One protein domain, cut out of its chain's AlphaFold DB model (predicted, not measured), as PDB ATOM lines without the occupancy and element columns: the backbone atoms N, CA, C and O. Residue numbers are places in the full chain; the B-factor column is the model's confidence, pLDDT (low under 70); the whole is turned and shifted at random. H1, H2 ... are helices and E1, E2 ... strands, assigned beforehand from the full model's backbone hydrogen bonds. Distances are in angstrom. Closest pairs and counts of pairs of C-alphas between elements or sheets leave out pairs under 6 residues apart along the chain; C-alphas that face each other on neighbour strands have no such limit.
ATOM      1  N   PRO A   2    -123.963 -48.092-207.010       53.81
ATOM      2  CA  PRO A   2    -123.196 -48.235-208.249       53.81
ATOM      3  C   PRO A   2    -121.854 -47.488-208.158       53.81
ATOM      4  O   PRO A   2    -121.814 -46.264-207.996       53.81
ATOM      5  N   HIS A   3    -120.747 -48.224-208.260       72.44
ATOM      6  CA  HIS A   3    -119.398 -47.671-208.140       72.44
ATOM      7  C   HIS A   3    -118.995 -46.855-209.387       72.44
ATOM      8  O   HIS A   3    -119.642 -46.896-210.436       72.44
ATOM      9  N   GLN A   4    -117.903 -46.103-209.270       75.62
ATOM     10  CA  GLN A   4    -117.210 -45.449-210.382       75.62
ATOM     11  C   GLN A   4    -115.738 -45.871-210.324       75.62
ATOM     12  O   GLN A   4    -115.171 -45.917-209.233       75.62
ATOM     13  N   ARG A   5    -115.106 -46.145-211.468       79.00
ATOM     14  CA  ARG A   5    -113.652 -46.347-211.561       79.00
ATOM     15  C   ARG A   5    -113.073 -45.389-212.608       79.00
ATOM     16  O   ARG A   5    -113.453 -45.433-213.775       79.00
ATOM     17  N   LYS A   6    -112.182 -44.503-212.154       82.00
ATOM     18  CA  LYS A   6    -111.466 -43.488-212.946       82.00
ATOM     19  C   LYS A   6    -109.986 -43.757-212.763       82.00
ATOM     20  O   LYS A   6    -109.534 -43.751-211.620       82.00
ATOM     21  N   LEU A   7    -109.261 -44.012-213.841       86.38
ATOM     22  CA  LEU A   7    -107.858 -44.409-213.766       86.38
ATOM     23  C   LEU A   7    -107.050 -43.664-214.830       86.38
ATOM     24  O   LEU A   7    -107.384 -43.686-216.011       86.38
ATOM     25  N   VAL A   8    -106.010 -42.959-214.392       92.69
ATOM     26  CA  VAL A   8    -105.079 -42.222-215.257       92.69
ATOM     27  C   VAL A   8    -103.775 -43.000-215.262       92.69
ATOM     28  O   VAL A   8    -103.314 -43.398-214.191       92.69
ATOM     29  N   SER A   9    -103.211 -43.260-216.443       93.88
ATOM     30  CA  SER A   9    -101.898 -43.898-216.601       93.88
ATOM     31  C   SER A   9    -101.684 -45.187-215.788       93.88
ATOM     32  O   SER A   9    -100.582 -45.479-215.331       93.88
ATOM     33  N   SER A  10    -102.743 -45.958-215.540       96.81
ATOM     34  CA  SER A  10    -102.711 -47.036-214.545       96.81
ATOM     35  C   SER A  10    -102.255 -48.368-215.161       96.81
ATOM     36  O   SER A  10    -102.782 -48.737-216.208       96.81
ATOM     37  N   PRO A  11    -101.316 -49.117-214.549       97.44
ATOM     38  CA  PRO A  11    -100.719 -50.320-215.142       97.44
ATOM     39  C   PRO A  11    -101.626 -51.555-215.010       97.44
ATOM     40  O   PRO A  11    -101.303 -52.506-214.300       97.44
ATOM     41  N   PHE A  12    -102.779 -51.572-215.687       97.38
ATOM     42  CA  PHE A  12    -103.739 -52.673-215.556       97.38
ATOM     43  C   PHE A  12    -103.168 -54.029-215.982       97.38
ATOM     44  O   PHE A  12    -103.497 -55.040-215.372       97.38
ATOM     45  N   ARG A  13    -102.301 -54.060-216.997       97.12
ATOM     46  CA  ARG A  13    -101.571 -55.262-217.434       97.12
ATOM     47  C   ARG A  13    -100.104 -55.226-217.002       97.12
ATOM     48  O   ARG A  13     -99.264 -55.796-217.679       97.12
ATOM     49  N   GLY A  14     -99.780 -54.516-215.921       97.75
ATOM     50  CA  GLY A  14     -98.401 -54.308-215.480       97.75
ATOM     51  C   GLY A  14     -97.598 -53.369-216.390       97.75
ATOM     52  O   GLY A  14     -98.146 -52.665-217.242       97.75
ATOM     53  N   THR A  15     -96.288 -53.305-216.193       98.12
ATOM     54  CA  THR A  15     -95.371 -52.430-216.931       98.12
ATOM     55  C   THR A  15     -93.970 -53.029-216.982       98.12
ATOM     56  O   THR A  15     -93.494 -53.613-216.012       98.12
ATOM     57  N   GLN A  16     -93.262 -52.847-218.100       97.44
ATOM     58  CA  GLN A  16     -91.883 -53.311-218.226       97.44
ATOM     59  C   GLN A  16     -90.881 -52.502-217.379       97.44
ATOM     60  O   GLN A  16     -89.726 -52.916-217.254       97.44
ATOM     61  N   ILE A  17     -91.284 -51.367-216.784       97.56
ATOM     62  CA  ILE A  17     -90.354 -50.487-216.061       97.56
ATOM     63  C   ILE A  17     -89.665 -51.192-214.886       97.56
ATOM     64  O   ILE A  17     -88.473 -50.975-214.682       97.56
ATOM     65  N   VAL A  18     -90.349 -52.083-214.166       97.44
ATOM     66  CA  VAL A  18     -89.784 -52.780-212.994       97.44
ATOM     67  C   VAL A  18     -88.578 -53.651-213.365       97.44
ATOM     68  O   VAL A  18     -87.522 -53.561-212.727       97.44
ATOM     69  N   TYR A  19     -88.648 -54.353-214.500       97.94
ATOM     70  CA  TYR A  19     -87.508 -55.082-215.060       97.94
ATOM     71  C   TYR A  19     -86.395 -54.135-215.523       97.94
ATOM     72  O   TYR A  19     -85.223 -54.440-215.323       97.94
ATOM     73  N   THR A  20     -86.715 -52.970-216.103       96.81
ATOM     74  CA  THR A  20     -85.679 -51.982-216.484       96.81
ATOM     75  C   THR A  20     -84.974 -51.368-215.272       96.81
ATOM     76  O   THR A  20     -83.774 -51.103-215.338       96.81
ATOM     77  N   LEU A  21     -85.682 -51.195-214.149       97.06
ATOM     78  CA  LEU A  21     -85.123 -50.673-212.903       97.06
ATOM     79  C   LEU A  21     -84.245 -51.707-212.195       97.06
ATOM     80  O   LEU A  21     -83.229 -51.331-211.613       97.06
ATOM     81  N   GLY A  22     -84.590 -52.995-212.246       97.19
ATOM     82  CA  GLY A  22     -83.736 -54.027-211.659       97.19
ATOM     83  C   GLY A  22     -84.335 -55.410-211.471       97.19
ATOM     84  O   GLY A  22     -83.564 -56.359-211.319       97.19
ATOM     85  N   GLN A 101     -96.489 -60.660-214.801       96.94
ATOM     86  CA  GLN A 101     -96.878 -61.924-214.178       96.94
ATOM     87  C   GLN A 101     -97.952 -61.738-213.094       96.94
ATOM     88  O   GLN A 101     -98.933 -62.478-213.093       96.94
ATOM     89  N   ALA A 102     -97.815 -60.763-212.190       97.19
ATOM     90  CA  ALA A 102     -98.827 -60.501-211.165       97.19
ATOM     91  C   ALA A 102    -100.144 -60.024-211.785       97.19
ATOM     92  O   ALA A 102    -101.208 -60.523-211.415       97.19
ATOM     93  N   ALA A 103    -100.082 -59.141-212.788       97.06
ATOM     94  CA  ALA A 103    -101.263 -58.723-213.533       97.06
ATOM     95  C   ALA A 103    -101.972 -59.916-214.204       97.06
ATOM     96  O   ALA A 103    -103.186 -60.051-214.072       97.06
ATOM     97  N   GLU A 104    -101.240 -60.837-214.840       95.94
ATOM     98  CA  GLU A 104    -101.826 -62.056-215.419       95.94
ATOM     99  C   GLU A 104    -102.398 -63.009-214.353       95.94
ATOM    100  O   GLU A 104    -103.515 -63.499-214.523       95.94
ATOM    101  N   ARG A 105    -101.719 -63.214-213.211       96.31
ATOM    102  CA  ARG A 105    -102.258 -63.983-212.065       96.31
ATOM    103  C   ARG A 105    -103.560 -63.376-211.519       96.31
ATOM    104  O   ARG A 105    -104.437 -64.114-211.067       96.31
ATOM    105  N   ARG A 106    -103.678 -62.045-211.526       96.38
ATOM    106  CA  ARG A 106    -104.843 -61.287-211.048       96.38
ATOM    107  C   ARG A 106    -106.011 -61.355-212.038       96.38
ATOM    108  O   ARG A 106    -107.144 -61.640-211.656       96.38
ATOM    109  N   GLU A 107    -105.739 -61.191-213.330       95.00
ATOM    110  CA  GLU A 107    -106.767 -61.281-214.371       95.00
ATOM    111  C   GLU A 107    -107.210 -62.720-214.675       95.00
ATOM    112  O   GLU A 107    -108.367 -62.930-215.038       95.00
ATOM    113  N   ALA A 108    -106.379 -63.734-214.406       95.00
ATOM    114  CA  ALA A 108    -106.792 -65.142-214.421       95.00
ATOM    115  C   ALA A 108    -107.889 -65.465-213.381       95.00
ATOM    116  O   ALA A 108    -108.679 -66.388-213.581       95.00
ATOM    117  N   LYS A 109    -107.986 -64.680-212.297       96.75
ATOM    118  CA  LYS A 109    -109.088 -64.732-211.315       96.75
ATOM    119  C   LYS A 109    -110.294 -63.865-211.715       96.75
ATOM    120  O   LYS A 109    -111.281 -63.816-210.984       96.75
ATOM    121  N   LEU A 110    -110.230 -63.189-212.867       93.00
ATOM    122  CA  LEU A 110    -111.236 -62.263-213.402       93.00
ATOM    123  C   LEU A 110    -111.489 -61.015-212.528       93.00
ATOM    124  O   LEU A 110    -112.589 -60.459-212.550       93.00
ATOM    125  N   GLU A 111    -110.491 -60.531-211.781       94.19
ATOM    126  CA  GLU A 111    -110.638 -59.356-210.900       94.19
ATOM    127  C   GLU A 111    -110.929 -58.044-211.664       94.19
ATOM    128  O   GLU A 111    -111.661 -57.177-211.172       94.19
ATOM    129  N   GLY A 112    -110.438 -57.902-212.900       92.69
ATOM    130  CA  GLY A 112    -110.762 -56.801-213.808       92.69
ATOM    131  C   GLY A 112    -112.091 -56.939-214.560       92.69
ATOM    132  O   GLY A 112    -112.378 -56.115-215.436       92.69
ATOM    133  N   ARG A 113    -112.919 -57.948-214.248       94.38
ATOM    134  CA  ARG A 113    -114.228 -58.160-214.889       94.38
ATOM    135  C   ARG A 113    -115.160 -56.959-214.692       94.38
ATOM    136  O   ARG A 113    -115.305 -56.406-213.603       94.38
ATOM    137  N   LEU A 114    -115.853 -56.595-215.770       94.50
ATOM    138  CA  LEU A 114    -116.849 -55.525-215.778       94.50
ATOM    139  C   LEU A 114    -118.050 -55.844-214.871       94.50
ATOM    140  O   LEU A 114    -118.709 -56.874-215.016       94.50
ATOM    141  N   ASN A 115    -118.376 -54.904-213.986       95.06
ATOM    142  CA  ASN A 115    -119.621 -54.846-213.230       95.06
ATOM    143  C   ASN A 115    -120.638 -53.997-214.028       95.06
ATOM    144  O   ASN A 115    -120.357 -52.822-214.279       95.06
ATOM    145  N   PRO A 116    -121.816 -54.533-214.411       94.12
ATOM    146  CA  PRO A 116    -122.769 -53.828-215.279       94.12
ATOM    147  C   PRO A 116    -123.304 -52.493-214.744       94.12
ATOM    148  O   PRO A 116    -123.727 -51.662-215.540       94.12
ATOM    149  N   GLY A 117    -123.289 -52.271-213.424       93.62
ATOM    150  CA  GLY A 117    -123.721 -51.020-212.787       93.62
ATOM    151  C   GLY A 117    -122.584 -50.033-212.498       93.62
ATOM    152  O   GLY A 117    -122.813 -49.010-211.858       93.62
ATOM    153  N   THR A 118    -121.352 -50.337-212.912       95.44
ATOM    154  CA  THR A 118    -120.174 -49.487-212.682       95.44
ATOM    155  C   THR A 118    -119.792 -48.746-213.958       95.44
ATOM    156  O   THR A 118    -119.792 -49.325-215.043       95.44
ATOM    157  N   PHE A 119    -119.453 -47.466-213.823       96.31
ATOM    158  CA  PHE A 119    -118.937 -46.644-214.920       96.31
ATOM    159  C   PHE A 119    -117.411 -46.658-214.892       96.31
ATOM    160  O   PHE A 119    -116.815 -46.415-213.834       96.31
ATOM    161  N   TYR A 120    -116.794 -46.935-216.040       96.94
ATOM    162  CA  TYR A 120    -115.349 -47.074-216.175       96.94
ATOM    163  C   TYR A 120    -114.815 -46.074-217.201       96.94
ATOM    164  O   TYR A 120    -115.256 -46.056-218.351       96.94
ATOM    165  N   ARG A 121    -113.831 -45.268-216.799       96.69
ATOM    166  CA  ARG A 121    -113.067 -44.418-217.716       96.69
ATOM    167  C   ARG A 121    -111.580 -44.521-217.410       96.69
ATOM    168  O   ARG A 121    -111.171 -44.421-216.249       96.69
ATOM    169  N   SER A 122    -110.794 -44.706-218.459       96.88
ATOM    170  CA  SER A 122    -109.338 -44.716-218.417       96.88
ATOM    171  C   SER A 122    -108.772 -43.615-219.304       96.88
ATOM    172  O   SER A 122    -109.294 -43.328-220.383       96.88
ATOM    173  N   TYR A 123    -107.698 -42.989-218.835       97.12
ATOM    174  CA  TYR A 123    -106.950 -41.987-219.580       97.12
ATOM    175  C   TYR A 123    -105.538 -42.516-219.824       97.12
ATOM    176  O   TYR A 123    -104.790 -42.756-218.874       97.12
ATOM    177  N   ALA A 124    -105.217 -42.730-221.097       97.19
ATOM    178  CA  ALA A 124    -104.040 -43.443-221.559       97.19
ATOM    179  C   ALA A 124    -103.059 -42.467-222.231       97.19
ATOM    180  O   ALA A 124    -103.231 -42.093-223.392       97.19
ATOM    181  N   ALA A 125    -102.059 -42.009-221.484       97.12
ATOM    182  CA  ALA A 125    -101.062 -41.047-221.932       97.12
ATOM    183  C   ALA A 125     -99.975 -41.698-222.811       97.12
ATOM    184  O   ALA A 125     -99.591 -42.853-222.606       97.12
ATOM    185  N   CYS A 126     -99.437 -40.942-223.773       97.25
ATOM    186  CA  CYS A 126     -98.280 -41.355-224.569       97.25
ATOM    187  C   CYS A 126     -97.287 -40.202-224.799       97.25
ATOM    188  O   CYS A 126     -97.604 -39.205-225.452       97.25
ATOM    189  N   MET A 127     -96.046 -40.366-224.325       97.38
ATOM    190  CA  MET A 127     -94.953 -39.393-224.491       97.38
ATOM    191  C   MET A 127     -93.971 -39.773-225.607       97.38
ATOM    192  O   MET A 127     -92.949 -39.112-225.809       97.38
ATOM    193  N   THR A 128     -94.264 -40.852-226.331       97.81
ATOM    194  CA  THR A 128     -93.371 -41.456-227.327       97.81
ATOM    195  C   THR A 128     -93.928 -41.365-228.742       97.81
ATOM    196  O   THR A 128     -95.113 -41.111-228.941       97.81
ATOM    197  N   LYS A 129     -93.066 -41.590-229.735       97.06
ATOM    198  CA  LYS A 129     -93.444 -41.846-231.131       97.06
ATOM    199  C   LYS A 129     -92.669 -43.051-231.663       97.06
ATOM    200  O   LYS A 129     -91.534 -43.294-231.245       97.06
ATOM    201  N   LYS A 130     -93.286 -43.783-232.593       96.38
ATOM    202  CA  LYS A 130     -92.678 -44.922-233.286       96.38
ATOM    203  C   LYS A 130     -91.467 -44.482-234.108       96.38
ATOM    204  O   LYS A 130     -91.502 -43.453-234.787       96.38
ATOM    205  N   THR A 131     -90.407 -45.278-234.084       94.75
ATOM    206  CA  THR A 131     -89.226 -45.071-234.930       94.75
ATOM    207  C   THR A 131     -89.514 -45.567-236.349       94.75
ATOM    208  O   THR A 131     -90.020 -46.672-236.531       94.75
ATOM    209  N   LYS A 132     -89.183 -44.780-237.383       92.88
ATOM    210  CA  LYS A 132     -89.368 -45.205-238.786       92.88
ATOM    211  C   LYS A 132     -88.624 -46.524-239.046       92.88
ATOM    212  O   LYS A 132     -87.435 -46.614-238.760       92.88
ATOM    213  N   GLY A 133     -89.323 -47.521-239.594       89.25
ATOM    214  CA  GLY A 133     -88.757 -48.842-239.893       89.25
ATOM    215  C   GLY A 133     -88.546 -49.764-238.683       89.25
ATOM    216  O   GLY A 133     -87.843 -50.760-238.811       89.25
ATOM    217  N   SER A 134     -89.119 -49.461-237.512       90.19
ATOM    218  CA  SER A 134     -89.021 -50.309-236.314       90.19
ATOM    219  C   SER A 134     -90.323 -50.305-235.504       90.19
ATOM    220  O   SER A 134     -91.149 -49.403-235.638       90.19
ATOM    221  N   LEU A 135     -90.509 -51.311-234.643       86.88
ATOM    222  CA  LEU A 135     -91.553 -51.316-233.607       86.88
ATOM    223  C   LEU A 135     -91.136 -50.533-232.349       86.88
ATOM    224  O   LEU A 135     -91.968 -50.281-231.485       86.88
ATOM    225  N   MET A 136     -89.866 -50.124-232.245       92.94
ATOM    226  CA  MET A 136     -89.346 -49.392-231.087       92.94
ATOM    227  C   MET A 136     -89.855 -47.950-231.028       92.94
ATOM    228  O   MET A 136     -89.871 -47.222-232.028       92.94
ATOM    229  N   HIS A 137     -90.186 -47.511-229.819       97.00
ATOM    230  CA  HIS A 137     -90.660 -46.168-229.508       97.00
ATOM    231  C   HIS A 137     -89.569 -45.325-228.846       97.00
ATOM    232  O   HIS A 137     -88.784 -45.812-228.034       97.00
ATOM    233  N   VAL A 138     -89.542 -44.033-229.172       97.50
ATOM    234  CA  VAL A 138     -88.628 -43.051-228.571       97.50
ATOM    235  C   VAL A 138     -89.409 -41.874-227.981       97.50
ATOM    236  O   VAL A 138     -90.444 -41.501-228.542       97.50
ATOM    237  N   PRO A 139     -88.953 -41.261-226.870       96.81
ATOM    238  CA  PRO A 139     -89.595 -40.069-226.324       96.81
ATOM    239  C   PRO A 139     -89.569 -38.914-227.331       96.81
ATOM    240  O   PRO A 139     -88.573 -38.703-228.024       96.81
ATOM    241  N   GLN A 140     -90.648 -38.134-227.401       94.69
ATOM    242  CA  GLN A 140     -90.676 -36.942-228.255       94.69
ATOM    243  C   GLN A 140     -89.688 -35.874-227.750       94.69
ATOM    244  O   GLN A 140     -89.511 -35.713-226.543       94.69
ATOM    245  N   ALA A 141     -89.090 -35.092-228.658       93.81
ATOM    246  CA  ALA A 141     -88.042 -34.113-228.326       93.81
ATOM    247  C   ALA A 141     -88.461 -33.070-227.265       93.81
ATOM    248  O   ALA A 141     -87.651 -32.666-226.436       93.81
ATOM    249  N   GLN A 142     -89.747 -32.706-227.217       92.50
ATOM    250  CA  GLN A 142     -90.334 -31.838-226.184       92.50
ATOM    251  C   GLN A 142     -90.214 -32.391-224.744       92.50
ATOM    252  O   GLN A 142     -90.446 -31.668-223.781       92.50
ATOM    253  N   HIS A 143     -89.860 -33.670-224.582       92.81
ATOM    254  CA  HIS A 143     -89.683 -34.342-223.296       92.81
ATOM    255  C   HIS A 143     -88.212 -34.636-222.952       92.81
ATOM    256  O   HIS A 143     -87.964 -35.375-222.004       92.81
ATOM    257  N   LEU A 144     -87.234 -34.058-223.668       92.81
ATOM    258  CA  LEU A 144     -85.798 -34.226-223.371       92.81
ATOM    259  C   LEU A 144     -85.422 -33.850-221.925       92.81
ATOM    260  O   LEU A 144     -84.541 -34.474-221.346       92.81
ATOM    261  N   MET A 145     -86.120 -32.873-221.335       92.62
ATOM    262  CA  MET A 145     -85.934 -32.438-219.942       92.62
ATOM    263  C   MET A 145     -86.865 -33.153-218.942       92.62
ATOM    264  O   MET A 145     -86.946 -32.754-217.783       92.62
ATOM    265  N   SER A 146     -87.609 -34.180-219.365       92.50
ATOM    266  CA  SER A 146     -88.473 -34.949-218.462       92.50
ATOM    267  C   SER A 146     -87.638 -35.906-217.602       92.50
ATOM    268  O   SER A 146     -86.811 -36.631-218.161       92.50
ATOM    269  N   PRO A 147     -87.895 -36.025-216.283       94.06
ATOM    270  CA  PRO A 147     -87.252 -37.051-215.456       94.06
ATOM    271  C   PRO A 147     -87.570 -38.479-215.936       94.06
ATOM    272  O   PRO A 147     -86.815 -39.407-215.664       94.06
ATOM    273  N   LEU A 148     -88.651 -38.650-216.708       96.56
ATOM    274  CA  LEU A 148     -89.069 -39.925-217.291       96.56
ATOM    275  C   LEU A 148     -88.423 -40.230-218.656       96.56
ATOM    276  O   LEU A 148     -88.752 -41.239-219.272       96.56
ATOM    277  N   TYR A 149     -87.529 -39.382-219.178       97.19
ATOM    278  CA  TYR A 149     -86.945 -39.590-220.511       97.19
ATOM    279  C   TYR A 149     -86.178 -40.922-220.619       97.19
ATOM    280  O   TYR A 149     -86.310 -41.643-221.610       97.19
ATOM    281  N   LEU A 150     -85.397 -41.272-219.589       97.12
ATOM    282  CA  LEU A 150     -84.581 -42.491-219.579       97.12
ATOM    283  C   LEU A 150     -85.426 -43.761-219.414       97.12
ATOM    284  O   LEU A 150     -85.212 -44.720-220.158       97.12
ATOM    285  N   SER A 151     -86.412 -43.757-218.509       97.88
ATOM    286  CA  SER A 151     -87.355 -44.871-218.364       97.88
ATOM    287  C   SER A 151     -88.180 -45.044-219.638       97.88
ATOM    288  O   SER A 151     -88.185 -46.129-220.208       97.88
ATOM    289  N   SER A 152     -88.763 -43.964-220.169       97.94
ATOM    290  CA  SER A 152     -89.548 -43.983-221.409       97.94
ATOM    291  C   SER A 152     -88.778 -44.562-222.600       97.94
ATOM    292  O   SER A 152     -89.313 -45.383-223.351       97.94
ATOM    293  N   ARG A 153     -87.496 -44.195-222.742       97.56
ATOM    294  CA  ARG A 153     -86.604 -44.749-223.767       97.56
ATOM    295  C   ARG A 153     -86.292 -46.230-223.534       97.56
ATOM    296  O   ARG A 153     -86.293 -46.985-224.498       97.56
ATOM    297  N   SER A 154     -86.040 -46.649-222.293       97.81
ATOM    298  CA  SER A 154     -85.757 -48.056-221.971       97.81
ATOM    299  C   SER A 154     -86.983 -48.952-222.189       97.81
ATOM    300  O   SER A 154     -86.873 -50.008-222.809       97.81
ATOM    301  N   MET A 155     -88.167 -48.488-221.778       98.12
ATOM    302  CA  MET A 155     -89.451 -49.145-222.035       98.12
ATOM    303  C   MET A 155     -89.753 -49.259-223.537       98.12
ATOM    304  O   MET A 155     -90.208 -50.306-223.996       98.12
ATOM    305  N   GLY A 156     -89.468 -48.197-224.302       97.62
ATOM    306  CA  GLY A 156     -89.695 -48.122-225.748       97.62
ATOM    307  C   GLY A 156     -88.762 -48.988-226.601       97.62
ATOM    308  O   GLY A 156     -89.036 -49.188-227.784       97.62
ATOM    309  N   SER A 157     -87.706 -49.556-226.011       96.94
ATOM    310  CA  SER A 157     -86.814 -50.534-226.646       96.94
ATOM    311  C   SER A 157     -86.707 -51.850-225.860       96.94
ATOM    312  O   SER A 157     -85.690 -52.535-225.955       96.94
ATOM    313  N   PHE A 158     -87.710 -52.184-225.042       97.31
ATOM    314  CA  PHE A 158     -87.691 -53.379-224.198       97.31
ATOM    315  C   PHE A 158     -87.844 -54.677-225.008       97.31
ATOM    316  O   PHE A 158     -88.678 -54.762-225.915       97.31
ATOM    317  N   ASP A 159     -87.059 -55.697-224.654       95.69
ATOM    318  CA  ASP A 159     -87.125 -57.033-225.252       95.69
ATOM    319  C   ASP A 159     -88.006 -57.970-224.416       95.69
ATOM    320  O   ASP A 159     -87.574 -58.574-223.431       95.69
ATOM    321  N   TYR A 160     -89.252 -58.124-224.855       95.44
ATOM    322  CA  TYR A 160     -90.232 -59.016-224.244       95.44
ATOM    323  C   TYR A 160     -89.860 -60.507-224.304       95.44
ATOM    324  O   TYR A 160     -90.404 -61.286-223.524       95.44
ATOM    325  N   THR A 161     -88.931 -60.926-225.172       93.88
ATOM    326  CA  THR A 161     -88.506 -62.335-225.255       93.88
ATOM    327  C   THR A 161     -87.611 -62.760-224.083       93.88
ATOM    328  O   THR A 161     -87.464 -63.954-223.818       93.88
ATOM    329  N   SER A 162     -87.082 -61.790-223.325       95.94
ATOM    330  CA  SER A 162     -86.304 -62.013-222.098       95.94
ATOM    331  C   SER A 162     -87.141 -62.419-220.873       95.94
ATOM    332  O   SER A 162     -86.570 -62.809-219.852       95.94
ATOM    333  N   LEU A 163     -88.476 -62.334-220.956       96.69
ATOM    334  CA  LEU A 163     -89.413 -62.667-219.878       96.69
ATOM    335  C   LEU A 163     -89.662 -64.180-219.788       96.69
ATOM    336  O   LEU A 163     -89.946 -64.828-220.794       96.69
ATOM    337  N   GLN A 164     -89.590 -64.735-218.576       95.50
ATOM    338  CA  GLN A 164     -89.899 -66.132-218.268       95.50
ATOM    339  C   GLN A 164     -90.796 -66.208-217.010       95.50
ATOM    340  O   GLN A 164     -90.380 -65.758-215.942       95.50
ATOM    341  N   PRO A 165     -92.015 -66.780-217.098       94.75
ATOM    342  CA  PRO A 165     -92.676 -67.234-218.322       94.75
ATOM    343  C   PRO A 165     -92.945 -66.062-219.291       94.75
ATOM    344  O   PRO A 165     -93.161 -64.938-218.833       94.75
ATOM    345  N   PRO A 166     -92.957 -66.292-220.617       94.81
ATOM    346  CA  PRO A 166     -93.324 -65.249-221.570       94.81
ATOM    347  C   PRO A 166     -94.814 -64.881-221.399       94.81
ATOM    348  O   PRO A 166     -95.638 -65.799-221.346       94.81
ATOM    349  N   PRO A 167     -95.182 -63.588-221.325       93.44
ATOM    350  CA  PRO A 167     -96.568 -63.161-221.122       93.44
ATOM    351  C   PRO A 167     -97.560 -63.683-222.165       93.44
ATOM    352  O   PRO A 167     -97.247 -63.801-223.354       93.44
ATOM    353  N   GLU A 201     -97.554 -51.944-231.675       93.44
ATOM    354  CA  GLU A 201     -96.644 -50.883-231.223       93.44
ATOM    355  C   GLU A 201     -97.025 -50.277-229.859       93.44
ATOM    356  O   GLU A 201     -96.162 -49.771-229.143       93.44
ATOM    357  N   GLU A 202     -98.286 -50.423-229.442       93.94
ATOM    358  CA  GLU A 202     -98.828 -50.024-228.137       93.94
ATOM    359  C   GLU A 202     -98.123 -50.643-226.914       93.94
ATOM    360  O   GLU A 202     -98.319 -50.168-225.792       93.94
ATOM    361  N   HIS A 203     -97.309 -51.685-227.113       95.25
ATOM    362  CA  HIS A 203     -96.499 -52.319-226.068       95.25
ATOM    363  C   HIS A 203     -95.203 -51.535-225.789       95.25
ATOM    364  O   HIS A 203     -94.813 -51.352-224.633       95.25
ATOM    365  N   TRP A 204     -94.573 -50.988-226.833       96.88
ATOM    366  CA  TRP A 204     -93.404 -50.111-226.706       96.88
ATOM    367  C   TRP A 204     -93.800 -48.646-226.485       96.88
ATOM    368  O   TRP A 204     -93.093 -47.916-225.784       96.88
ATOM    369  N   ALA A 205     -94.942 -48.212-227.026       97.56
ATOM    370  CA  ALA A 205     -95.531 -46.915-226.708       97.56
ATOM    371  C   ALA A 205     -95.770 -46.784-225.199       97.56
ATOM    372  O   ALA A 205     -96.293 -47.698-224.570       97.56
ATOM    373  N   ASN A 206     -95.388 -45.657-224.596       98.25
ATOM    374  CA  ASN A 206     -95.501 -45.453-223.150       98.25
ATOM    375  C   ASN A 206     -95.599 -43.966-222.761       98.25
ATOM    376  O   ASN A 206     -95.330 -43.074-223.572       98.25
ATOM    377  N   ASP A 207     -95.957 -43.712-221.500       97.94
ATOM    378  CA  ASP A 207     -95.983 -42.387-220.857       97.94
ATOM    379  C   ASP A 207     -94.753 -42.103-219.966       97.94
ATOM    380  O   ASP A 207     -94.727 -41.109-219.238       97.94
ATOM    381  N   GLY A 208     -93.755 -42.991-220.011       97.88
ATOM    382  CA  GLY A 208     -92.550 -42.962-219.188       97.88
ATOM    383  C   GLY A 208     -92.587 -43.792-217.903       97.88
ATOM    384  O   GLY A 208     -91.536 -43.939-217.279       97.88
ATOM    385  N   VAL A 209     -93.739 -44.364-217.535       97.88
ATOM    386  CA  VAL A 209     -93.882 -45.307-216.406       97.88
ATOM    387  C   VAL A 209     -94.690 -46.551-216.794       97.88
ATOM    388  O   VAL A 209     -94.384 -47.651-216.328       97.88
ATOM    389  N   VAL A 210     -95.694 -46.418-217.665       98.31
ATOM    390  CA  VAL A 210     -96.635 -47.486-218.039       98.31
ATOM    391  C   VAL A 210     -96.789 -47.575-219.567       98.31
ATOM    392  O   VAL A 210     -96.968 -46.547-220.232       98.31
ATOM    393  N   PRO A 211     -96.731 -48.780-220.170       98.00
ATOM    394  CA  PRO A 211     -96.925 -48.948-221.607       98.00
ATOM    395  C   PRO A 211     -98.397 -48.747-221.991       98.00
ATOM    396  O   PRO A 211     -99.304 -49.068-221.223       98.00
ATOM    397  N   LEU A 212     -98.645 -48.212-223.183       97.25
ATOM    398  CA  LEU A 212     -99.939 -47.663-223.588       97.25
ATOM    399  C   LEU A 212    -101.063 -48.708-223.521       97.25
ATOM    400  O   LEU A 212    -102.118 -48.420-222.962       97.25
ATOM    401  N   PHE A 213    -100.813 -49.932-223.997       96.38
ATOM    402  CA  PHE A 213    -101.778 -51.045-223.955       96.38
ATOM    403  C   PHE A 213    -102.260 -51.405-222.540       96.38
ATOM    404  O   PHE A 213    -103.394 -51.849-222.351       96.38
ATOM    405  N   SER A 214    -101.392 -51.210-221.544       97.62
ATOM    406  CA  SER A 214    -101.662 -51.509-220.138       97.62
ATOM    407  C   SER A 214    -102.508 -50.421-219.478       97.62
ATOM    408  O   SER A 214    -103.229 -50.712-218.530       97.62
ATOM    409  N   GLN A 215    -102.498 -49.195-220.014       97.81
ATOM    410  CA  GLN A 215    -103.293 -48.071-219.509       97.81
ATOM    411  C   GLN A 215    -104.777 -48.131-219.921       97.81
ATOM    412  O   GLN A 215    -105.591 -47.384-219.381       97.81
ATOM    413  N   TRP A 216    -105.154 -48.995-220.873       97.31
ATOM    414  CA  TRP A 216    -106.523 -49.046-221.406       97.31
ATOM    415  C   TRP A 216    -107.512 -49.704-220.442       97.31
ATOM    416  O   TRP A 216    -108.484 -49.073-220.034       97.31
ATOM    417  N   HIS A 217    -107.292 -50.977-220.113       96.88
ATOM    418  CA  HIS A 217    -108.161 -51.796-219.258       96.88
ATOM    419  C   HIS A 217    -107.526 -53.179-219.003       96.88
ATOM    420  O   HIS A 217    -106.724 -53.631-219.829       96.88
ATOM    421  N   PRO A 218    -107.908 -53.892-217.919       96.06
ATOM    422  CA  PRO A 218    -107.233 -55.126-217.502       96.06
ATOM    423  C   PRO A 218    -107.309 -56.266-218.522       96.06
ATOM    424  O   PRO A 218    -106.284 -56.667-219.065       96.06
ATOM    425  N   LEU A 219    -108.512 -56.739-218.844       93.88
ATOM    426  CA  LEU A 219    -108.726 -57.796-219.841       93.88
ATOM    427  C   LEU A 219    -108.499 -57.270-221.271       93.88
ATOM    428  O   LEU A 219    -108.404 -56.054-221.462       93.88
ATOM    429  N   ALA A 220    -108.405 -58.136-222.285       91.62
ATOM    430  CA  ALA A 220    -108.186 -57.669-223.656       91.62
ATOM    431  C   ALA A 220    -109.461 -57.055-224.261       91.62
ATOM    432  O   ALA A 220    -110.573 -57.268-223.771       91.62
ATOM    433  N   CYS A 221    -109.320 -56.322-225.371       90.94
ATOM    434  CA  CYS A 221    -110.453 -55.708-226.081       90.94
ATOM    435  C   CYS A 221    -111.476 -56.747-226.595       90.94
ATOM    436  O   CYS A 221    -112.609 -56.395-226.898       90.94
ATOM    437  N   GLY A 222    -111.087 -58.028-226.679       88.25
ATOM    438  CA  GLY A 222    -111.975 -59.152-226.996       88.25
ATOM    439  C   GLY A 222    -112.736 -59.752-225.801       88.25
ATOM    440  O   GLY A 222    -113.754 -60.401-226.017       88.25
ATOM    441  N   GLU A 223    -112.293 -59.548-224.550       89.94
ATOM    442  CA  GLU A 223    -113.086 -59.854-223.339       89.94
ATOM    443  C   GLU A 223    -114.036 -58.713-222.981       89.94
ATOM    444  O   GLU A 223    -115.153 -58.932-222.508       89.94
ATOM    445  N   THR A 224    -113.521 -57.487-223.076       92.31
ATOM    446  CA  THR A 224    -114.094 -56.335-222.392       92.31
ATOM    447  C   THR A 224    -114.869 -55.453-223.355       92.31
ATOM    448  O   THR A 224    -114.476 -55.246-224.498       92.31
ATOM    449  N   ARG A 225    -115.973 -54.874-222.883       95.38
ATOM    450  CA  ARG A 225    -116.676 -53.832-223.635       95.38
ATOM    451  C   ARG A 225    -115.871 -52.544-223.483       95.38
ATOM    452  O   ARG A 225    -115.833 -51.981-222.392       95.38
ATOM    453  N   CYS A 226    -115.223 -52.095-224.551       95.81
ATOM    454  CA  CYS A 226    -114.400 -50.886-224.574       95.81
ATOM    455  C   CYS A 226    -114.734 -49.992-225.776       95.81
ATOM    456  O   CYS A 226    -115.054 -50.473-226.862       95.81
ATOM    457  N   LYS A 227    -114.614 -48.679-225.575       95.31
ATOM    458  CA  LYS A 227    -114.656 -47.638-226.608       95.31
ATOM    459  C   LYS A 227    -113.364 -46.837-226.519       95.31
ATOM    460  O   LYS A 227    -113.043 -46.351-225.439       95.31
ATOM    461  N   HIS A 228    -112.644 -46.693-227.627       94.00
ATOM    462  CA  HIS A 228    -111.380 -45.956-227.678       94.00
ATOM    463  C   HIS A 228    -111.564 -44.655-228.457       94.00
ATOM    464  O   HIS A 228    -112.086 -44.662-229.570       94.00
ATOM    465  N   THR A 229    -111.135 -43.541-227.869       93.00
ATOM    466  CA  THR A 229    -111.199 -42.199-228.465       93.00
ATOM    467  C   THR A 229    -109.902 -41.443-228.188       93.00
ATOM    468  O   THR A 229    -109.225 -41.722-227.197       93.00
ATOM    469  N   THR A 230    -109.553 -40.471-229.028       91.19
ATOM    470  CA  THR A 230    -108.389 -39.598-228.802       91.19
ATOM    471  C   THR A 230    -108.846 -38.268-228.216       91.19
ATOM    472  O   THR A 230    -109.705 -37.593-228.783       91.19
ATOM    473  N   LEU A 231    -108.270 -37.880-227.080       89.50
ATOM    474  CA  LEU A 231    -108.580 -36.653-226.357       89.50
ATOM    475  C   LEU A 231    -107.468 -35.622-226.586       89.50
ATOM    476  O   LEU A 231    -106.436 -35.632-225.918       89.50
ATOM    477  N   SER A 232    -107.689 -34.711-227.538       88.44
ATOM    478  CA  SER A 232    -106.781 -33.583-227.758       88.44
ATOM    479  C   SER A 232    -106.943 -32.553-226.636       88.44
ATOM    480  O   SER A 232    -107.972 -31.886-226.548       88.44
ATOM    481  N   LEU A 233    -105.929 -32.432-225.777       88.44
ATOM    482  CA  LEU A 233    -105.886 -31.425-224.708       88.44
ATOM    483  C   LEU A 233    -105.143 -30.138-225.108       88.44
ATOM    484  O   LEU A 233    -105.259 -29.136-224.409       88.44
ATOM    485  N   ASP A 234    -104.391 -30.171-226.212       85.19
ATOM    486  CA  ASP A 234    -103.519 -29.070-226.656       85.19
ATOM    487  C   ASP A 234    -104.212 -28.108-227.639       85.19
ATOM    488  O   ASP A 234    -103.681 -27.048-227.953       85.19
ATOM    489  N   ASN A 235    -105.404 -28.468-228.129       77.50
ATOM    490  CA  ASN A 235    -106.279 -27.591-228.906       77.50
ATOM    491  C   ASN A 235    -107.646 -27.498-228.210       77.50
ATOM    492  O   ASN A 235    -108.565 -28.237-228.581       77.50
ATOM    493  N   PRO A 236    -107.817 -26.614-227.209       62.44
ATOM    494  CA  PRO A 236    -109.109 -26.376-226.579       62.44
ATOM    495  C   PRO A 236    -110.056 -25.633-227.538       62.44
ATOM    496  O   PRO A 236    -110.360 -24.455-227.381       62.44
ATOM    497  N   GLY A 237    -110.626 -26.376-228.493       57.12
ATOM    498  CA  GLY A 237    -111.789 -25.976-229.301       57.12
ATOM    499  C   GLY A 237    -113.071 -25.752-228.479       57.12
ATOM    500  O   GLY A 237    -114.129 -25.464-229.038       57.12
ATOM    501  N   CYS A 255    -117.094 -34.393-226.095       50.88
ATOM    502  CA  CYS A 255    -117.429 -34.509-224.667       50.88
ATOM    503  C   CYS A 255    -118.921 -34.853-224.423       50.88
ATOM    504  O   CYS A 255    -119.508 -34.421-223.436       50.88
ATOM    505  N   LEU A 256    -119.568 -35.567-225.359       62.59
ATOM    506  CA  LEU A 256    -121.017 -35.854-225.329       62.59
ATOM    507  C   LEU A 256    -121.427 -37.265-225.812       62.59
ATOM    508  O   LEU A 256    -122.583 -37.474-226.176       62.59
ATOM    509  N   GLU A 257    -120.540 -38.264-225.760       77.81
ATOM    510  CA  GLU A 257    -121.064 -39.630-225.615       77.81
ATOM    511  C   GLU A 257    -121.700 -39.759-224.223       77.81
ATOM    512  O   GLU A 257    -121.036 -39.483-223.218       77.81
ATOM    513  N   GLU A 258    -122.981 -40.147-224.148       89.00
ATOM    514  CA  GLU A 258    -123.602 -40.440-222.851       89.00
ATOM    515  C   GLU A 258    -122.831 -41.596-222.179       89.00
ATOM    516  O   GLU A 258    -122.476 -42.572-222.848       89.00
ATOM    517  N   PRO A 259    -122.527 -41.499-220.873       93.81
ATOM    518  CA  PRO A 259    -121.744 -42.515-220.181       93.81
ATOM    519  C   PRO A 259    -122.483 -43.859-220.174       93.81
ATOM    520  O   PRO A 259    -123.670 -43.920-219.863       93.81
ATOM    521  N   GLU A 260    -121.780 -44.953-220.464       94.94
ATOM    522  CA  GLU A 260    -122.350 -46.302-220.430       94.94
ATOM    523  C   GLU A 260    -121.764 -47.116-219.273       94.94
ATOM    524  O   GLU A 260    -120.548 -47.197-219.080       94.94
ATOM    525  N   SER A 261    -122.633 -47.752-218.485       95.56
ATOM    526  CA  SER A 261    -122.203 -48.646-217.413       95.56
ATOM    527  C   SER A 261    -121.826 -50.026-217.964       95.56
ATOM    528  O   SER A 261    -122.383 -50.523-218.949       95.56
ATOM    529  N   GLY A 262    -120.819 -50.654-217.356       95.88
ATOM    530  CA  GLY A 262    -120.237 -51.889-217.878       95.88
ATOM    531  C   GLY A 262    -119.557 -51.722-219.247       95.88
ATOM    532  O   GLY A 262    -119.572 -52.674-220.028       95.88
ATOM    533  N   ILE A 263    -119.006 -50.537-219.546       96.00
ATOM    534  CA  ILE A 263    -118.098 -50.253-220.672       96.00
ATOM    535  C   ILE A 263    -116.899 -49.445-220.158       96.00
ATOM    536  O   ILE A 263    -117.072 -48.549-219.334       96.00
ATOM    537  N   TRP A 264    -115.699 -49.740-220.663       96.81
ATOM    538  CA  TRP A 264    -114.514 -48.885-220.550       96.81
ATOM    539  C   TRP A 264    -114.518 -47.785-221.612       96.81
ATOM    540  O   TRP A 264    -114.366 -48.068-222.799       96.81
ATOM    541  N   HIS A 265    -114.626 -46.530-221.185       96.50
ATOM    542  CA  HIS A 265    -114.343 -45.372-222.033       96.50
ATOM    543  C   HIS A 265    -112.842 -45.054-221.948       96.50
ATOM    544  O   HIS A 265    -112.372 -44.544-220.932       96.50
ATOM    545  N   VAL A 266    -112.090 -45.393-222.994       96.06
ATOM    546  CA  VAL A 266    -110.635 -45.215-223.080       96.06
ATOM    547  C   VAL A 266    -110.332 -43.935-223.857       96.06
ATOM    548  O   VAL A 266    -110.681 -43.811-225.034       96.06
ATOM    549  N   HIS A 267    -109.668 -42.984-223.208       95.62
ATOM    550  CA  HIS A 267    -109.243 -41.721-223.807       95.62
ATOM    551  C   HIS A 267    -107.721 -41.704-223.957       95.62
ATOM    552  O   HIS A 267    -106.996 -41.579-222.972       95.62
ATOM    553  N   HIS A 268    -107.230 -41.827-225.189       95.25
ATOM    554  CA  HIS A 268    -105.812 -41.673-225.509       95.25
ATOM    555  C   HIS A 268    -105.423 -40.190-225.439       95.25
ATOM    556  O   HIS A 268    -106.128 -39.349-225.996       95.25
ATOM    557  N   ILE A 269    -104.313 -39.869-224.774       95.06
ATOM    558  CA  ILE A 269    -103.797 -38.501-224.636       95.06
ATOM    559  C   ILE A 269    -102.384 -38.452-225.220       95.06
ATOM    560  O   ILE A 269    -101.403 -38.859-224.588       95.06
ATOM    561  N   ASP A 270    -102.289 -37.949-226.448       93.50
ATOM    562  CA  ASP A 270    -101.022 -37.778-227.154       93.50
ATOM    563  C   ASP A 270    -100.129 -36.720-226.498       93.50
ATOM    564  O   ASP A 270    -100.595 -35.771-225.864       93.50
ATOM    565  N   SER A 271     -98.813 -36.854-226.691       93.88
ATOM    566  CA  SER A 271     -97.808 -35.901-226.196       93.88
ATOM    567  C   SER A 271     -97.831 -35.684-224.672       93.88
ATOM    568  O   SER A 271     -97.338 -34.661-224.186       93.88
ATOM    569  N   ALA A 272     -98.381 -36.629-223.906       95.19
ATOM    570  CA  ALA A 272     -98.500 -36.586-222.450       95.19
ATOM    571  C   ALA A 272     -97.639 -37.665-221.783       95.19
ATOM    572  O   ALA A 272     -97.592 -38.808-222.223       95.19
ATOM    573  N   ASN A 273     -96.963 -37.291-220.698       95.62
ATOM    574  CA  ASN A 273     -96.220 -38.212-219.835       95.62
ATOM    575  C   ASN A 273     -96.951 -38.414-218.500       95.62
ATOM    576  O   ASN A 273     -97.829 -37.617-218.154       95.62
ATOM    577  N   HIS A 274     -96.538 -39.430-217.742       96.31
ATOM    578  CA  HIS A 274     -97.158 -39.851-216.481       96.31
ATOM    579  C   HIS A 274     -97.370 -38.704-215.476       96.31
ATOM    580  O   HIS A 274     -98.368 -38.684-214.768       96.31
ATOM    581  N   LEU A 275     -96.454 -37.722-215.448       95.00
ATOM    582  CA  LEU A 275     -96.466 -36.585-214.518       95.00
ATOM    583  C   LEU A 275     -97.185 -35.333-215.060       95.00
ATOM    584  O   LEU A 275     -97.299 -34.332-214.356       95.00
ATOM    585  N   SER A 276     -97.638 -35.345-216.319       92.50
ATOM    586  CA  SER A 276     -98.154 -34.146-217.009       92.50
ATOM    587  C   SER A 276     -99.635 -33.832-216.755       92.50
ATOM    588  O   SER A 276    -100.138 -32.817-217.236       92.50
ATOM    589  N   ILE A 277    -100.330 -34.693-216.006       87.56
ATOM    590  CA  ILE A 277    -101.753 -34.548-215.653       87.56
ATOM    591  C   ILE A 277    -101.926 -34.620-214.131       87.56
ATOM    592  O   ILE A 277    -102.542 -33.734-213.535       87.56
ATOM    593  N   VAL A 278    -101.330 -35.645-213.521       90.44
ATOM    594  CA  VAL A 278    -101.279 -35.964-212.084       90.44
ATOM    595  C   VAL A 278     -99.855 -36.435-211.737       90.44
ATOM    596  O   VAL A 278     -99.123 -36.782-212.656       90.44
ATOM    597  N   PRO A 279     -99.416 -36.463-210.465       85.62
ATOM    598  CA  PRO A 279    -100.092 -35.944-209.273       85.62
ATOM    599  C   PRO A 279     -99.936 -34.422-209.104       85.62
ATOM    600  O   PRO A 279    -100.719 -33.806-208.390       85.62
ATOM    601  N   PHE A 280     -98.945 -33.804-209.753       89.38
ATOM    602  CA  PHE A 280     -98.589 -32.403-209.525       89.38
ATOM    603  C   PHE A 280     -99.494 -31.441-210.303       89.38
ATOM    604  O   PHE A 280     -99.442 -31.374-211.532       89.38
ATOM    605  N   TRP A 281    -100.306 -30.654-209.596       90.81
ATOM    606  CA  TRP A 281    -101.093 -29.579-210.203       90.81
ATOM    607  C   TRP A 281    -100.227 -28.336-210.445       90.81
ATOM    608  O   TRP A 281     -99.818 -27.664-209.501       90.81
ATOM    609  N   PHE A 282    -100.002 -28.001-211.717       93.12
ATOM    610  CA  PHE A 282     -99.295 -26.783-212.136       93.12
ATOM    611  C   PHE A 282    -100.236 -25.732-212.749       93.12
ATOM    612  O   PHE A 282     -99.780 -24.703-213.241       93.12
ATOM    613  N   GLY A 283    -101.551 -25.985-212.767       93.31
ATOM    614  CA  GLY A 283    -102.545 -25.077-213.348       93.31
ATOM    615  C   GLY A 283    -102.483 -24.935-214.873       93.31
ATOM    616  O   GLY A 283    -103.109 -24.026-215.414       93.31
ATOM    617  N   THR A 284    -101.751 -25.807-215.574       93.25
ATOM    618  CA  THR A 284    -101.588 -25.725-217.037       93.25
ATOM    619  C   THR A 284    -102.922 -25.870-217.772       93.25
ATOM    620  O   THR A 284    -103.819 -26.576-217.316       93.25
ATOM    621  N   GLU A 285    -103.050 -25.246-218.944       91.88
ATOM    622  CA  GLU A 285    -104.252 -25.324-219.791       91.88
ATOM    623  C   GLU A 285    -104.648 -26.774-220.116       91.88
ATOM    624  O   GLU A 285    -105.811 -27.150-219.979       91.88
ATOM    625  N   ARG A 286    -103.662 -27.631-220.416       91.62
ATOM    626  CA  ARG A 286    -103.836 -29.082-220.580       91.62
ATOM    627  C   ARG A 286    -104.496 -29.732-219.356       91.62
ATOM    628  O   ARG A 286    -105.447 -30.497-219.506       91.62
ATOM    629  N   GLN A 287    -104.017 -29.421-218.148       93.88
ATOM    630  CA  GLN A 287    -104.608 -29.926-216.905       93.88
ATOM    631  C   GLN A 287    -106.017 -29.360-216.680       93.88
ATOM    632  O   GLN A 287    -106.930 -30.123-216.377       93.88
ATOM    633  N   GLN A 288    -106.230 -28.056-216.875       93.12
ATOM    634  CA  GLN A 288    -107.558 -27.445-216.751       93.12
ATOM    635  C   GLN A 288    -108.576 -28.108-217.694       93.12
ATOM    636  O   GLN A 288    -109.673 -28.454-217.260       93.12
ATOM    637  N   THR A 289    -108.202 -28.353-218.952       91.00
ATOM    638  CA  THR A 289    -109.040 -29.033-219.953       91.00
ATOM    639  C   THR A 289    -109.365 -30.474-219.547       91.00
ATOM    640  O   THR A 289    -110.529 -30.870-219.597       91.00
ATOM    641  N   PHE A 290    -108.374 -31.235-219.070       93.12
ATOM    642  CA  PHE A 290    -108.574 -32.596-218.553       93.12
ATOM    643  C   PHE A 290    -109.575 -32.638-217.385       93.12
ATOM    644  O   PHE A 290    -110.524 -33.423-217.400       93.12
ATOM    645  N   TRP A 291    -109.401 -31.776-216.378       93.50
ATOM    646  CA  TRP A 291    -110.278 -31.769-215.202       93.50
ATOM    647  C   TRP A 291    -111.675 -31.193-215.512       93.50
ATOM    648  O   TRP A 291    -112.649 -31.639-214.901       93.50
ATOM    649  N   LYS A 292    -111.810 -30.294-216.505       91.25
ATOM    650  CA  LYS A 292    -113.112 -29.881-217.072       91.25
ATOM    651  C   LYS A 292    -113.849 -31.076-217.706       91.25
ATOM    652  O   LYS A 292    -114.987 -31.333-217.321       91.25
ATOM    653  N   ASP A 293    -113.218 -31.831-218.616       90.62
ATOM    654  CA  ASP A 293    -113.812 -33.038-219.235       90.62
ATOM    655  C   ASP A 293    -114.246 -34.071-218.182       90.62
ATOM    656  O   ASP A 293    -115.395 -34.522-218.186       90.62
ATOM    657  N   LEU A 294    -113.361 -34.402-217.236       92.69
ATOM    658  CA  LEU A 294    -113.665 -35.360-216.173       92.69
ATOM    659  C   LEU A 294    -114.857 -34.902-215.311       92.69
ATOM    660  O   LEU A 294    -115.703 -35.722-214.946       92.69
ATOM    661  N   GLY A 295    -114.959 -33.600-215.024       92.25
ATOM    662  CA  GLY A 295    -116.099 -33.002-214.327       92.25
ATOM    663  C   GLY A 295    -117.410 -33.076-215.119       92.25
ATOM    664  O   GLY A 295    -118.448 -33.425-214.553       92.25
ATOM    665  N   TYR A 296    -117.382 -32.810-216.431       91.19
ATOM    666  CA  TYR A 296    -118.568 -32.929-217.288       91.19
ATOM    667  C   TYR A 296    -119.056 -34.379-217.410       91.19
ATOM    668  O   TYR A 296    -120.251 -34.631-217.240       91.19
ATOM    669  N   TRP A 297    -118.149 -35.339-217.627       91.69
ATOM    670  CA  TRP A 297    -118.486 -36.768-217.685       91.69
ATOM    671  C   TRP A 297    -119.087 -37.270-216.366       91.69
ATOM    672  O   TRP A 297    -120.065 -38.019-216.367       91.69
ATOM    673  N   LEU A 298    -118.567 -36.801-215.229       92.62
ATOM    674  CA  LEU A 298    -119.118 -37.127-213.914       92.62
ATOM    675  C   LEU A 298    -120.542 -36.616-213.718       92.62
ATOM    676  O   LEU A 298    -121.425 -37.382-213.330       92.62
ATOM    677  N   ARG A 299    -120.782 -35.352-214.066       91.56
ATOM    678  CA  ARG A 299    -122.114 -34.750-214.007       91.56
ATOM    679  C   ARG A 299    -123.104 -35.450-214.948       91.56
ATOM    680  O   ARG A 299    -124.286 -35.552-214.625       91.56
ATOM    681  N   ALA A 300    -122.641 -35.969-216.086       92.06
ATOM    682  CA  ALA A 300    -123.466 -36.777-216.984       92.06
ATOM    683  C   ALA A 300    -123.894 -38.112-216.341       92.06
ATOM    684  O   ALA A 300    -125.063 -38.482-216.451       92.06
ATOM    685  N   ILE A 301    -123.000 -38.793-215.607       93.31
ATOM    686  CA  ILE A 301    -123.331 -40.014-214.844       93.31
ATOM    687  C   ILE A 301    -124.392 -39.719-213.776       93.31
ATOM    688  O   ILE A 301    -125.327 -40.497-213.598       93.31
ATOM    689  N   GLU A 302    -124.267 -38.601-213.061       93.12
ATOM    690  CA  GLU A 302    -125.229 -38.185-212.030       93.12
ATOM    691  C   GLU A 302    -126.618 -37.918-212.631       93.12
ATOM    692  O   GLU A 302    -127.607 -38.492-212.177       93.12
ATOM    693  N   ILE A 303    -126.689 -37.145-213.721       91.44
ATOM    694  CA  ILE A 303    -127.940 -36.876-214.450       91.44
ATOM    695  C   ILE A 303    -128.584 -38.175-214.960       91.44
ATOM    696  O   ILE A 303    -129.805 -38.332-214.897       91.44
ATOM    697  N   GLN A 304    -127.784 -39.121-215.457       91.12
ATOM    698  CA  GLN A 304    -128.274 -40.409-215.944       91.12
ATOM    699  C   GLN A 304    -128.836 -41.286-214.812       91.12
ATOM    700  O   GLN A 304    -129.875 -41.918-215.003       91.12
ATOM    701  N   ARG A 305    -128.210 -41.283-213.625       88.81
ATOM    702  CA  ARG A 305    -128.702 -42.002-212.435       88.81
ATOM    703  C   ARG A 305    -130.058 -41.473-211.978       88.81
ATOM    704  O   ARG A 305    -131.004 -42.252-211.912       88.81
ATOM    705  N   SER A 306    -130.201 -40.158-211.801       90.38
ATOM    706  CA  SER A 306    -131.482 -39.570-211.380       90.38
ATOM    707  C   SER A 306    -132.605 -39.789-212.405       90.38
ATOM    708  O   SER A 306    -133.762 -39.962-212.029       90.38
ATOM    709  N   ARG A 307    -132.289 -39.856-213.711       90.12
ATOM    710  CA  ARG A 307    -133.260 -40.274-214.744       90.12
ATOM    711  C   ARG A 307    -133.726 -41.725-214.556       90.12
ATOM    712  O   ARG A 307    -134.902 -42.002-214.777       90.12
ATOM    713  N   GLN A 308    -132.830 -42.642-214.180       87.88
ATOM    714  CA  GLN A 308    -133.170 -44.048-213.931       87.88
ATOM    715  C   GLN A 308    -134.003 -44.206-212.652       87.88
ATOM    716  O   GLN A 308    -135.029 -44.879-212.681       87.88
ATOM    717  N   GLU A 309    -133.609 -43.548-211.561       87.88
ATOM    718  CA  GLU A 309    -134.299 -43.594-210.263       87.88
ATOM    719  C   GLU A 309    -135.758 -43.116-210.388       87.88
ATOM    720  O   GLU A 309    -136.682 -43.885-210.111       87.88
ATOM    721  N   ASN A 310    -135.978 -41.929-210.968       86.94
ATOM    722  CA  ASN A 310    -137.322 -41.387-211.224       86.94
ATOM    723  C   ASN A 310    -138.193 -42.319-212.097       86.94
ATOM    724  O   ASN A 310    -139.415 -42.379-211.937       86.94
ATOM    725  N   PHE A 311    -137.588 -43.052-213.040       85.50
ATOM    726  CA  PHE A 311    -138.302 -43.980-213.926       85.50
ATOM    727  C   PHE A 311    -138.764 -45.252-213.199       85.50
ATOM    728  O   PHE A 311    -139.837 -45.776-213.513       85.50
ATOM    729  N   TYR A 312    -138.002 -45.729-212.210       81.56
ATOM    730  CA  TYR A 312    -138.431 -46.831-211.349       81.56
ATOM    731  C   TYR A 312    -139.565 -46.406-210.411       81.56
ATOM    732  O   TYR A 312    -140.577 -47.103-210.365       81.56
ATOM    733  N   GLU A 313    -139.465 -45.250-209.746       82.38
ATOM    734  CA  GLU A 313    -140.547 -44.734-208.888       82.38
ATOM    735  C   GLU A 313    -141.859 -44.557-209.667       82.38
ATOM    736  O   GLU A 313    -142.900 -45.084-209.269       82.38
ATOM    737  N   THR A 314    -141.796 -43.918-210.843       81.94
ATOM    738  CA  THR A 314    -142.962 -43.718-211.723       81.94
ATOM    739  C   THR A 314    -143.626 -45.043-212.123       81.94
ATOM    740  O   THR A 314    -144.844 -45.100-212.266       81.94
ATOM    741  N   ARG A 315    -142.851 -46.124-212.294       75.50
ATOM    742  CA  ARG A 315    -143.382 -47.453-212.645       75.50
ATOM    743  C   ARG A 315    -143.963 -48.225-211.463       75.50
ATOM    744  O   ARG A 315    -144.884 -49.001-211.675       75.50
ATOM    745  N   VAL A 316    -143.452 -48.035-210.247       76.19
ATOM    746  CA  VAL A 316    -143.964 -48.725-209.046       76.19
ATOM    747  C   VAL A 316    -145.312 -48.147-208.595       76.19
ATOM    748  O   VAL A 316    -146.133 -48.873-208.041       76.19
ATOM    749  N   LEU A 317    -145.568 -46.865-208.871       73.44
ATOM    750  CA  LEU A 317    -146.810 -46.176-208.494       73.44
ATOM    751  C   LEU A 317    -147.985 -46.387-209.469       73.44
ATOM    752  O   LEU A 317    -149.097 -45.948-209.177       73.44
ATOM    753  N   VAL A 318    -147.773 -47.066-210.603       66.06
ATOM    754  CA  VAL A 318    -148.839 -47.447-211.544       66.06
ATOM    755  C   VAL A 318    -149.116 -48.948-211.389       66.06
ATOM    756  O   VAL A 318    -148.342 -49.754-211.909       66.06
ATOM    757  N   PRO A 319    -150.186 -49.360-210.679       59.28
ATOM    758  CA  PRO A 319    -150.542 -50.771-210.593       59.28
ATOM    759  C   PRO A 319    -150.935 -51.313-211.980       59.28
ATOM    760  O   PRO A 319    -151.501 -50.567-212.786       59.28
ATOM    761  N   PRO A 320    -150.659 -52.596-212.279       66.38
ATOM    762  CA  PRO A 320    -151.117 -53.216-213.517       66.38
ATOM    763  C   PRO A 320    -152.652 -53.265-213.556       66.38
ATOM    764  O   PRO A 320    -153.290 -53.626-212.564       66.38
ATOM    765  N   LEU A 321    -153.207 -52.893-214.713       62.28
ATOM    766  CA  LEU A 321    -154.621 -53.028-215.082       62.28
ATOM    767  C   LEU A 321    -154.888 -54.401-215.719       62.28
ATOM    768  O   LEU A 321    -153.975 -54.886-216.428       62.28
TER     769      LEU A 321
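Overview. This is residues 2 to 22, 101 to 167, 201 to 237 and 255 to 321 of the 321 residues of an uncharacterized protein of Fibroporia radiculosa (UniProt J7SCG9). A twisted slab of four parallel strands, E1, E2, E6 and E5, makes the middle, and the long helix H5 grazes it and then runs far out as an arm. Beyond the end of E2 lies a small cluster, with H3 packed on the hairpin E3 and E4 and H1 beside H3; H4 is over E2 on the slab, and H2 is off the slab. The printed part has 192 residues, with five named helices and six named strands in the order E1 H1 H2 E2 E3 E4 H3 H4 E5 E6 H5. The class is mixed, helices and strands, with 87 residues, under half, in named elements. The whole is only just compact, close to loose, with a radius of gyration of the C-alphas of 19.4 A, and it spans 69 by 42 by 29 A.

Along the chain. E1 is residues 4 to 8, with C-alpha 4 at (-117.210, -45.449, -210.382). H1 is residues 17 to 21 and H2 residues 101 to 107. E2, residues 119 to 126, is 23.4 A long and begins at C-alpha 119, (-118.937, -46.644, -214.920). E3 is residues 128 to 130, E4 residues 137 to 139, H3 residues 149 to 156, H4 residues 212 to 215 and E5 residues 226 to 230. E6, residues 264 to 270, is 18.7 A long. H5, residues 285 to 316, is 47.3 A long and ends at C-alpha 316, (-143.964, -48.725, -209.046).

Arrangement. The sheet has the order E1, E2, E6, E5, with E1 and E5 as edge strands, and its strands' lines turn by 43 degrees from edge to edge. E1 and E2 are parallel at 2 degrees, with N 5 and O 119 2.9 A apart, within hydrogen-bond range. E2 and E6 are parallel at 20 degrees, with N 124 and O 267 at 2.8 A. E6 and E5 are parallel at 23 degrees, with N 266 and O 227 at 2.8 A. H4 is on the sheet, over E2, at a height of 8.0 A; its closest C-alpha pair with E2 is Gln 215 and Ala 124, 5.1 A. H5 only grazes the sheet, with residues 290 to 301. E2 runs on into E3 at 73 degrees. E3 and E4 form an antiparallel hairpin, with N 129 and O 138 at 2.9 A. The closest C-alphas of E4 and H3 are those of His 137 and Gly 156, 4.3 A apart. H1 and H3 touch, with the C-alphas of Ile 17 and Met 155 closest at 6.2 A. H2 touches no helix and is not on the sheet. In H1, H2, H3 and H5 every O i to N i+4 pair is within hydrogen-bond range; H4 is too short for such a pair.

Size, cuts and confidence. The C-alphas of Met 145 and Leu 321 are the farthest apart, at 71.9 A. Residues 306 to 321, of which 306 to 316 belong to H5, stand free; the body without them spans 48 by 40 by 29 A. Residues 23 to 100, 168 to 200 and 238 to 254 are not printed, with C-alpha gaps of 15.5, 15.9 and 11.2 A across the cuts. The links H2 to E2 and E6 to H5 are long. The mean pLDDT of the printed part is 91.7; residues 2, 236 to 237, 255 to 256 and 318 to 321 are under 70.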